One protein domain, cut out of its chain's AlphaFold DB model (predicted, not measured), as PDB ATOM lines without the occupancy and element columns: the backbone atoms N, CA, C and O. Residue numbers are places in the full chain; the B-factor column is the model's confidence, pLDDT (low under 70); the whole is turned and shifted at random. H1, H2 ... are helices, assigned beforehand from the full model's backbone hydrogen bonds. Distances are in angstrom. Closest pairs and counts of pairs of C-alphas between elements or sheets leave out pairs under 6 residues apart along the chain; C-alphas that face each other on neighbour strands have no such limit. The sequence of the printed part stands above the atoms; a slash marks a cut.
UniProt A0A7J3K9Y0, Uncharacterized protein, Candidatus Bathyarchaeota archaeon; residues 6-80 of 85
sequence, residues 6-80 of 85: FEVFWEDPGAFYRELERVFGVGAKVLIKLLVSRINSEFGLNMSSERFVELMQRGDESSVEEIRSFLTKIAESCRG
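This is residues 6 to 80 of the 85 residues of an uncharacterized protein of Candidatus Bathyarchaeota archaeon (UniProt A0A7J3K9Y0). Three helices, H2, H3 and H5, make a triangle, with its corner between H2 and H5 only loosely closed, and H4 packs across one side of it, touching the other three. The short H1 sits by the corner of H2 and H5, away from H4, and residues 22 to 27 stick out where H2 turns into H3. The printed part has 75 residues with five named helices, H1 to H5 in that order along the chain, and no named strand; the class is all helix. The helix packing is mostly crossed, meaning that helices which touch stand at large angles. The whole is compact, with a radius of gyration of the C-alphas of 12.0 A and spans of 36 by 24 by 19 A.

H1, residues 6 to 11, and H2, residues 13 to 24, touch only at the corner by their tight link; their closest C-alphas, of Phe 9 and Phe 16, are 5.3 A apart. With residues 17 to 21 alone, H2 touches residues 27 to 29 of H3, residues 27 to 43, at a steep tilt of 59 degrees, opposite ways; the closest C-alphas, of Glu 21 and Ala 28, are 5.1 A apart. H4, residues 49 to 58, touches H3 at a steep tilt of 53 degrees, opposite ways, closest at the C-alphas of Lys 33 and Ser 49, 5.0 A. H4 also touches residues 13 to 17 of H2, about perpendicular at 74 degrees, with the C-alphas of Gly 14 and Met 56 closest at 4.8 A. H4 and H5, residues 61 to 80, form a helical hairpin at a steep tilt of 43 degrees; the closest C-alphas, of Leu 55 and Ser 63, are 4.9 A apart. Residues 74 to 78 of H5 touch residues 39 to 43 of H3, the same way at a steep tilt of 40 degrees, with the C-alphas of Phe 43 and Ser 77 closest at 6.2 A. H1 and H5 only just touch, with 3 pairs of C-alphas within 8 A. H1 is apart from H3 and H4. In H1, H2, H3, H4 and H5 every O i to N i+4 pair is within hydrogen-bond range.

H1 begins at C-alpha 6, (57.456, 69.865, 110.310), and is 8.6 A long from first to last C-alpha. H2 measures 16.1 A, H3 24.4 A and H4 14.4 A. H3 begins at C-alpha 27, (75.238, 61.916, 108.633). H5, the longest at 29.1 A, ends at C-alpha 80, (47.021, 54.559, 123.223).

The two C-alphas farthest apart, of Arg 22 and Gly 80, are 36.2 A apart. The printed part has no cut, and its four links are tight. The mean pLDDT of the printed part is 91.9, and residue 80 is under 70.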
ATOM      1  N   PHE A   6      58.467  70.919 110.266       87.06
ATOM      2  CA  PHE A   6      57.456  69.865 110.310       87.06
ATOM      3  C   PHE A   6      56.422  70.025 109.195       87.06
ATOM      4  O   PHE A   6      56.025  69.019 108.609       87.06
ATOM      5  N   GLU A   7      56.043  71.257 108.842       89.44
ATOM      6  CA  GLU A   7      55.230  71.514 107.642       89.44
ATOM      7  C   GLU A   7      55.973  71.068 106.379       89.44
ATOM      8  O   GLU A   7      55.421  70.332 105.564       89.44
ATOM      9  N   VAL A   8      57.259  71.424 106.250       91.31
ATOM     10  CA  VAL A   8      58.083  70.992 105.109       91.31
ATOM     11  C   VAL A   8      58.185  69.473 105.060       91.31
ATOM     12  O   VAL A   8      58.021  68.893 103.997       91.31
ATOM     13  N   PHE A   9      58.424  68.813 106.191       91.56
ATOM     14  CA  PHE A   9      58.473  67.355 106.248       91.56
ATOM     15  C   PHE A   9      57.136  66.698 105.868       91.56
ATOM     16  O   PHE A   9      57.133  65.646 105.230       91.56
ATOM     17  N   TRP A  10      56.008  67.313 106.235       89.81
ATOM     18  CA  TRP A  10      54.673  66.811 105.914       89.81
ATOM     19  C   TRP A  10      54.295  66.994 104.437       89.81
ATOM     20  O   TRP A  10      53.628  66.134 103.854       89.81
ATOM     21  N   GLU A  11      54.687  68.113 103.831       90.69
ATOM     22  CA  GLU A  11      54.383  68.457 102.437       90.69
ATOM     23  C   GLU A  11      55.382  67.848 101.445       90.69
ATOM     24  O   GLU A  11      54.973  67.250 100.453       90.69
ATOM     25  N   ASP A  12      56.677  67.994 101.723       92.31
ATOM     26  CA  ASP A  12      57.799  67.560 100.887       92.31
ATOM     27  C   ASP A  12      58.913  66.950 101.770       92.31
ATOM     28  O   ASP A  12      59.936  67.590 102.066       92.31
ATOM     29  N   PRO A  13      58.757  65.681 102.191       92.88
ATOM     30  CA  PRO A  13      59.769  64.974 102.974       92.88
ATOM     31  C   PRO A  13      61.126  64.878 102.257       92.88
ATOM     32  O   PRO A  13      62.158  64.737 102.920       92.88
ATOM     33  N   GLY A  14      61.153  65.005 100.927       94.25
ATOM     34  CA  GLY A  14      62.386  65.064 100.151       94.25
ATOM     35  C   GLY A  14      63.122  66.388 100.305       94.25
ATOM     36  O   GLY A  14      64.342  66.382 100.475       94.25
ATOM     37  N   ALA A  15      62.423  67.524 100.304       93.31
ATOM     38  CA  ALA A  15      63.028  68.819 100.622       93.31
ATOM     39  C   ALA A  15      63.584  68.838 102.041       93.31
ATOM     40  O   ALA A  15      64.717  69.274 102.246       93.31
ATOM     41  N   PHE A  16      62.831  68.297 102.998       93.69
ATOM     42  CA  PHE A  16      63.309  68.155 104.367       93.69
ATOM     43  C   PHE A  16      64.596  67.315 104.435       93.69
ATOM     44  O   PHE A  16      65.585  67.734 105.037       93.69
ATOM     45  N   TYR A  17      64.619  66.157 103.767       94.44
ATOM     46  CA  TYR A  17      65.797  65.291 103.725       94.44
ATOM     47  C   TYR A  17      67.011  65.974 103.075       94.44
ATOM     48  O   TYR A  17      68.117  65.888 103.608       94.44
ATOM     49  N   ARG A  18      66.817  66.707 101.970       94.44
ATOM     50  CA  ARG A  18      67.891  67.464 101.304       94.44
ATOM     51  C   ARG A  18      68.472  68.560 102.194       94.44
ATOM     52  O   ARG A  18      69.685  68.752 102.202       94.44
ATOM     53  N   GLU A  19      67.644  69.259 102.969       93.44
ATOM     54  CA  GLU A  19      68.139  70.249 103.932       93.44
ATOM     55  C   GLU A  19      68.937  69.596 105.065       93.44
ATOM     56  O   GLU A  19      69.984  70.116 105.457       93.44
ATOM     57  N   LEU A  20      68.513  68.422 105.542       94.12
ATOM     58  CA  LEU A  20      69.314  67.647 106.490       94.12
ATOM     59  C   LEU A  20      70.648  67.212 105.880       94.12
ATOM     60  O   LEU A  20      71.681  67.361 106.530       94.12
ATOM     61  N   GLU A  21      70.664  66.720 104.642       95.75
ATOM     62  CA  GLU A  21      71.911  66.384 103.944       95.75
ATOM     63  C   GLU A  21      72.809  67.608 103.744       95.75
ATOM     64  O   GLU A  21      74.025  67.500 103.883       95.75
ATOM     65  N   ARG A  22      72.247  68.794 103.497       95.56
ATOM     66  CA  ARG A  22      73.026  70.033 103.385       95.56
ATOM     67  C   ARG A  22      73.735  70.402 104.694       95.56
ATOM     68  O   ARG A  22      74.838  70.939 104.650       95.56
ATOM     69  N   VAL A  23      73.111  70.137 105.843       95.00
ATOM     70  CA  VAL A  23      73.656  70.476 107.171       95.00
ATOM     71  C   VAL A  23      74.580  69.383 107.713       95.00
ATOM     72  O   VAL A  23      75.639  69.684 108.256       95.00
ATOM     73  N   PHE A  24      74.190  68.117 107.567       94.31
ATOM     74  CA  PHE A  24      74.848  66.970 108.203       94.31
ATOM     75  C   PHE A  24      75.629  66.083 107.224       94.31
ATOM     76  O   PHE A  24      76.270  65.115 107.641       94.31
ATOM     77  N   GLY A  25      75.572  66.370 105.921       94.44
ATOM     78  CA  GLY A  25      76.164  65.536 104.880       94.44
ATOM     79  C   GLY A  25      75.638  64.104 104.940       94.44
ATOM     80  O   GLY A  25      74.459  63.848 105.193       94.44
ATOM     81  N   VAL A  26      76.558  63.148 104.805       89.69
ATOM     82  CA  VAL A  26      76.272  61.706 104.918       89.69
ATOM     83  C   VAL A  26      75.666  61.301 106.273       89.69
ATOM     84  O   VAL A  26      75.035  60.248 106.375       89.69
ATOM     85  N   GLY A  27      75.816  62.136 107.309       94.75
ATOM     86  CA  GLY A  27      75.238  61.916 108.633       94.75
ATOM     87  C   GLY A  27      73.710  62.010 108.666       94.75
ATOM     88  O   GLY A  27      73.094  61.393 109.533       94.75
ATOM     89  N   ALA A  28      73.081  62.695 107.705       95.69
ATOM     90  CA  ALA A  28      71.624  62.827 107.636       95.69
ATOM     91  C   ALA A  28      70.925  61.464 107.530       95.69
ATOM     92  O   ALA A  28      69.984  61.177 108.272       95.69
ATOM     93  N   LYS A  29      71.444  60.572 106.677       95.75
ATOM     94  CA  LYS A  29      70.931  59.204 106.540       95.75
ATOM     95  C   LYS A  29      71.005  58.432 107.856       95.75
ATOM     96  O   LYS A  29      70.058  57.740 108.217       95.75
ATOM     97  N   VAL A  30      72.126  58.544 108.568       96.12
ATOM     98  CA  VAL A  30      72.324  57.874 109.862       96.12
ATOM     99  C   VAL A  30      71.339  58.415 110.898       96.12
ATOM    100  O   VAL A  30      70.706  57.627 111.599       96.12
ATOM    101  N   LEU A  31      71.152  59.736 110.948       95.50
ATOM    102  CA  LEU A  31      70.217  60.390 111.859       95.50
ATOM    103  C   LEU A  31      68.775  59.907 111.644       95.50
ATOM    104  O   LEU A  31      68.114  59.517 112.605       95.50
ATOM    105  N   ILE A  32      68.304  59.869 110.393       95.12
ATOM    106  CA  ILE A  32      66.956  59.380 110.067       95.12
ATOM    107  C   ILE A  32      66.797  57.907 110.448       95.12
ATOM    108  O   ILE A  32      65.790  57.530 111.046       95.12
ATOM    109  N   LYS A  33      67.801  57.067 110.176       95.81
ATOM    110  CA  LYS A  33      67.744  55.652 110.567       95.81
ATOM    111  C   LYS A  33      67.662  55.462 112.079       95.81
ATOM    112  O   LYS A  33      66.870  54.642 112.545       95.81
ATOM    113  N   LEU A  34      68.439  56.230 112.846       96.44
ATOM    114  CA  LEU A  34      68.385  56.213 114.309       96.44
ATOM    115  C   LEU A  34      67.011  56.651 114.824       96.44
ATOM    116  O   LEU A  34      66.466  56.005 115.719       96.44
ATOM    117  N   LEU A  35      66.427  57.694 114.228       94.00
ATOM    118  CA  LEU A  35      65.083  58.156 114.567       94.00
ATOM    119  C   LEU A  35      64.038  57.056 114.330       94.00
ATOM    120  O   LEU A  35      63.276  56.737 115.242       94.00
ATOM    121  N   VAL A  36      64.039  56.421 113.154       94.44
ATOM    122  CA  VAL A  36      63.105  55.325 112.836       94.44
ATOM    123  C   VAL A  36      63.300  54.140 113.783       94.44
ATOM    124  O   VAL A  36      62.325  53.605 114.309       94.44
ATOM    125  N   SER A  37      64.548  53.759 114.068       95.06
ATOM    126  CA  SER A  37      64.847  52.693 115.028       95.06
ATOM    127  C   SER A  37      64.321  53.019 116.426       95.06
ATOM    128  O   SER A  37      63.799  52.133 117.107       95.06
ATOM    129  N   ARG A  38      64.446  54.277 116.867       94.62
ATOM    130  CA  ARG A  38      63.934  54.711 118.167       94.62
ATOM    131  C   ARG A  38      62.410  54.653 118.211       94.62
ATOM    132  O   ARG A  38      61.869  54.107 119.165       94.62
ATOM    133  N   ILE A  39      61.739  55.145 117.171       92.12
ATOM    134  CA  ILE A  39      60.277  55.097 117.044       92.12
ATOM    135  C   ILE A  39      59.783  53.644 117.078       92.12
ATOM    136  O   ILE A  39      58.876  53.321 117.842       92.12
ATOM    137  N   ASN A  40      60.411  52.744 116.318       92.38
ATOM    138  CA  ASN A  40      60.073  51.319 116.344       92.38
ATOM    139  C   ASN A  40      60.185  50.725 117.749       92.38
ATOM    140  O   ASN A  40      59.246  50.093 118.226       92.38
ATOM    141  N   SER A  41      61.307  50.972 118.430       93.06
ATOM    142  CA  SER A  41      61.526  50.483 119.793       93.06
ATOM    143  C   SER A  41      60.521  51.052 120.789       93.06
ATOM    144  O   SER A  41      60.132  50.358 121.722       93.06
ATOM    145  N   GLU A  42      60.136  52.316 120.634       92.12
ATOM    146  CA  GLU A  42      59.262  52.991 121.582       92.12
ATOM    147  C   GLU A  42      57.801  52.576 121.403       92.12
ATOM    148  O   GLU A  42      57.093  52.396 122.392       92.12
ATOM    149  N   PHE A  43      57.346  52.392 120.165       87.31
ATOM    150  CA  PHE A  43      55.941  52.123 119.847       87.31
ATOM    151  C   PHE A  43      55.651  50.671 119.445       87.31
ATOM    152  O   PHE A  43      54.509  50.352 119.137       87.31
ATOM    153  N   GLY A  44      56.652  49.784 119.454       88.19
ATOM    154  CA  GLY A  44      56.485  48.397 119.007       88.19
ATOM    155  C   GLY A  44      56.176  48.284 117.512       88.19
ATOM    156  O   GLY A  44      55.535  47.328 117.078       88.19
ATOM    157  N   LEU A  45      56.595  49.278 116.724       87.81
ATOM    158  CA  LEU A  45      56.430  49.292 115.272       87.81
ATOM    159  C   LEU A  45      57.591  48.548 114.602       87.81
ATOM    160  O   LEU A  45      58.666  48.389 115.177       87.81
ATOM    161  N   ASN A  46      57.382  48.112 113.362       89.75
ATOM    162  CA  ASN A  46      58.402  47.434 112.560       89.75
ATOM    163  C   ASN A  46      58.596  48.132 111.205       89.75
ATOM    164  O   ASN A  46      58.431  47.533 110.143       89.75
ATOM    165  N   MET A  47      58.868  49.437 111.235       90.31
ATOM    166  CA  MET A  47      59.148  50.212 110.025       90.31
ATOM    167  C   MET A  47      60.591  49.990 109.570       90.31
ATOM    168  O   MET A  47      61.526  50.134 110.355       90.31
ATOM    169  N   SER A  48      60.796  49.683 108.292       94.12
ATOM    170  CA  SER A  48      62.151  49.594 107.741       94.12
ATOM    171  C   SER A  48      62.772  50.988 107.645       94.12
ATOM    172  O   SER A  48      62.243  51.871 106.969       94.12
ATOM    173  N   SER A  49      63.908  51.181 108.317       94.31
ATOM    174  CA  SER A  49      64.629  52.457 108.314       94.31
ATOM    175  C   SER A  49      65.191  52.793 106.930       94.31
ATOM    176  O   SER A  49      65.178  53.944 106.502       94.31
ATOM    177  N   GLU A  50      65.626  51.769 106.198       95.00
ATOM    178  CA  GLU A  50      66.097  51.832 104.821       95.00
ATOM    179  C   GLU A  50      64.974  52.293 103.900       95.00
ATOM    180  O   GLU A  50      65.144  53.278 103.183       95.00
ATOM    181  N   ARG A  51      63.808  51.644 103.997       94.56
ATOM    182  CA  ARG A  51      62.632  52.010 103.208       94.56
ATOM    183  C   ARG A  51      62.191  53.437 103.506       94.56
ATOM    184  O   ARG A  51      61.877  54.178 102.585       94.56
ATOM    185  N   PHE A  52      62.194  53.839 104.774       94.62
ATOM    186  CA  PHE A  52      61.803  55.191 105.162       94.62
ATOM    187  C   PHE A  52      62.702  56.254 104.517       94.62
ATOM    188  O   PHE A  52      62.207  57.223 103.951       94.62
ATOM    189  N   VAL A  53      64.022  56.039 104.528       95.19
ATOM    190  CA  VAL A  53      64.974  56.927 103.841       95.19
ATOM    191  C   VAL A  53      64.722  56.948 102.333       95.19
ATOM    192  O   VAL A  53      64.694  58.023 101.742       95.19
ATOM    193  N   GLU A  54      64.514  55.788 101.706       95.31
ATOM    194  CA  GLU A  54      64.225  55.705 100.268       95.31
ATOM    195  C   GLU A  54      62.968  56.495  99.888       95.31
ATOM    196  O   GLU A  54      62.969  57.206  98.886       95.31
ATOM    197  N   LEU A  55      61.909  56.411 100.698       95.56
ATOM    198  CA  LEU A  55      60.675  57.166 100.486       95.56
ATOM    199  C   LEU A  55      60.915  58.674 100.549       95.56
ATOM    200  O   LEU A  55      60.455  59.405  99.672       95.56
ATOM    201  N   MET A  56      61.677  59.131 101.549       94.31
ATOM    202  CA  MET A  56      62.025  60.547 101.673       94.31
ATOM    203  C   MET A  56      62.829  61.014 100.456       94.31
ATOM    204  O   MET A  56      62.554  62.072  99.907       94.31
ATOM    205  N   GLN A  57      63.790  60.212  99.993       93.12
ATOM    206  CA  GLN A  57      64.633  60.557  98.847       93.12
ATOM    207  C   GLN A  57      63.870  60.586  97.518       93.12
ATOM    208  O   GLN A  57      64.159  61.439  96.679       93.12
ATOM    209  N   ARG A  58      62.913  59.671  97.313       93.31
ATOM    210  CA  ARG A  58      62.103  59.621  96.087       93.31
ATOM    211  C   ARG A  58      61.187  60.831  95.966       93.31
ATOM    212  O   ARG A  58      61.101  61.400  94.883       93.31
ATOM    213  N   GLY A  59      60.511  61.205  97.053       84.94
ATOM    214  CA  GLY A  59      59.650  62.393  97.103       84.94
ATOM    215  C   GLY A  59      58.485  62.400  96.103       84.94
ATOM    216  O   GLY A  59      57.871  63.443  95.905       84.94
ATOM    217  N   ASP A  60      58.182  61.269  95.457       92.50
ATOM    218  CA  ASP A  60      56.989  61.127  94.622       92.50
ATOM    219  C   ASP A  60      55.727  61.013  95.492       92.50
ATOM    220  O   ASP A  60      55.800  60.653  96.665       92.50
ATOM    221  N   GLU A  61      54.561  61.328  94.921       93.38
ATOM    222  CA  GLU A  61      53.287  61.387  95.654       93.38
ATOM    223  C   GLU A  61      52.995  60.085  96.418       93.38
ATOM    224  O   GLU A  61      52.634  60.115  97.593       93.38
ATOM    225  N   SER A  62      53.260  58.931  95.796       94.00
ATOM    226  CA  SER A  62      53.121  57.627  96.452       94.00
ATOM    227  C   SER A  62      54.032  57.494  97.672       94.00
ATOM    228  O   SER A  62      53.625  56.904  98.671       94.00
ATOM    229  N   SER A  63      55.262  58.002  97.594       93.62
ATOM    230  CA  SER A  63      56.213  57.938  98.700       93.62
ATOM    231  C   SER A  63      55.822  58.876  99.844       93.62
ATOM    232  O   SER A  63      55.963  58.511 101.012       93.62
ATOM    233  N   VAL A  64      55.286  60.056  99.515       94.19
ATOM    234  CA  VAL A  64      54.751  61.012 100.495       94.19
ATOM    235  C   VAL A  64      53.566  60.410 101.249       94.19
ATOM    236  O   VAL A  64      53.541  60.449 102.480       94.19
ATOM    237  N   GLU A  65      52.620  59.791 100.543       94.56
ATOM    238  CA  GLU A  65      51.467  59.137 101.172       94.56
ATOM    239  C   GLU A  65      51.874  57.949 102.059       94.56
ATOM    240  O   GLU A  65      51.331  57.769 103.152       94.56
ATOM    241  N   GLU A  66      52.886  57.171 101.660       93.69
ATOM    242  CA  GLU A  66      53.419  56.084 102.491       93.69
ATOM    243  C   GLU A  66      54.053  56.625 103.790       93.69
ATOM    244  O   GLU A  66      53.787  56.101 104.875       93.69
ATOM    245  N   ILE A  67      54.812  57.727 103.716       93.62
ATOM    246  CA  ILE A  67      55.353  58.416 104.902       93.62
ATOM    247  C   ILE A  67      54.225  58.921 105.805       93.62
ATOM    248  O   ILE A  67      54.258  58.682 107.014       93.62
ATOM    249  N   ARG A  68      53.200  59.573 105.246       93.06
ATOM    250  CA  ARG A  68      52.040  60.052 106.017       93.06
ATOM    251  C   ARG A  68      51.317  58.903 106.715       93.06
ATOM    252  O   ARG A  68      50.982  59.024 107.892       93.06
ATOM    253  N   SER A  69      51.157  57.760 106.047       91.69
ATOM    254  CA  SER A  69      50.594  56.548 106.656       91.69
ATOM    255  C   SER A  69      51.404  56.083 107.872       91.69
ATOM    256  O   SER A  69      50.827  55.732 108.905       91.69
ATOM    257  N   PHE A  70      52.739  56.120 107.795       89.31
ATOM    258  CA  PHE A  70      53.596  55.807 108.940       89.31
ATOM    259  C   PHE A  70      53.421  56.799 110.091       89.31
ATOM    260  O   PHE A  70      53.274  56.377 111.238       89.31
ATOM    261  N   LEU A  71      53.379  58.100 109.804       89.06
ATOM    262  CA  LEU A  71      53.185  59.137 110.823       89.06
ATOM    263  C   LEU A  71      51.833  59.005 111.531       89.06
ATOM    264  O   LEU A  71      51.770  59.125 112.754       89.06
ATOM    265  N   THR A  72      50.773  58.671 110.796       89.88
ATOM    266  CA  THR A  72      49.451  58.400 111.376       89.88
ATOM    267  C   THR A  72      49.494  57.216 112.344       89.88
ATOM    268  O   THR A  72      49.007  57.339 113.467       89.88
ATOM    269  N   LYS A  73      50.163  56.110 111.982       87.88
ATOM    270  CA  LYS A  73      50.342  54.951 112.883       87.88
ATOM    271  C   LYS A  73      51.094  55.318 114.163       87.88
ATOM    272  O   LYS A  73      50.761  54.828 115.244       87.88
ATOM    273  N   ILE A  74      52.104  56.186 114.061       87.88
ATOM    274  CA  ILE A  74      52.823  56.708 115.231       87.88
ATOM    275  C   ILE A  74      51.866  57.529 116.104       87.88
ATOM    276  O   ILE A  74      51.792  57.296 117.308       87.88
ATOM    277  N   ALA A  75      51.092  58.442 115.511       88.06
ATOM    278  CA  ALA A  75      50.143  59.283 116.240       88.06
ATOM    279  C   ALA A  75      49.058  58.462 116.964       88.06
ATOM    280  O   ALA A  75      48.728  58.743 118.118       88.06
ATOM    281  N   GLU A  76      48.539  57.412 116.326       87.94
ATOM    282  CA  GLU A  76      47.613  56.452 116.939       87.94
ATOM    283  C   GLU A  76      48.261  55.721 118.124       87.94
ATOM    284  O   GLU A  76      47.670  55.627 119.203       87.94
ATOM    285  N   SER A  77      49.515  55.290 117.961       85.31
ATOM    286  CA  SER A  77      50.287  54.623 119.016       85.31
ATOM    287  C   SER A  77      50.572  55.546 120.211       85.31
ATOM    288  O   SER A  77      50.585  55.091 121.356       85.31
ATOM    289  N   CYS A  78      50.747  56.852 119.979       81.31
ATOM    290  CA  CYS A  78      50.868  57.859 121.038       81.31
ATOM    291  C   CYS A  78      49.567  58.022 121.837       81.31
ATOM    292  O   CYS A  78      49.610  58.129 123.063       81.31
ATOM    293  N   ARG A  79      48.403  58.009 121.172       78.19
ATOM    294  CA  ARG A  79      47.094  58.153 121.839       78.19
ATOM    295  C   ARG A  79      46.775  56.970 122.754       78.19
ATOM    296  O   ARG A  79      46.189  57.176 123.812       78.19
ATOM    297  N   GLY A  80      47.210  55.760 122.399       64.00
ATOM    298  CA  GLY A  80      47.021  54.559 123.223       64.00
ATOM    299  C   GLY A  80      47.791  54.561 124.553       64.00
ATOM    300  O   GLY A  80      47.382  53.886 125.493       64.00
TER     301      GLY A  80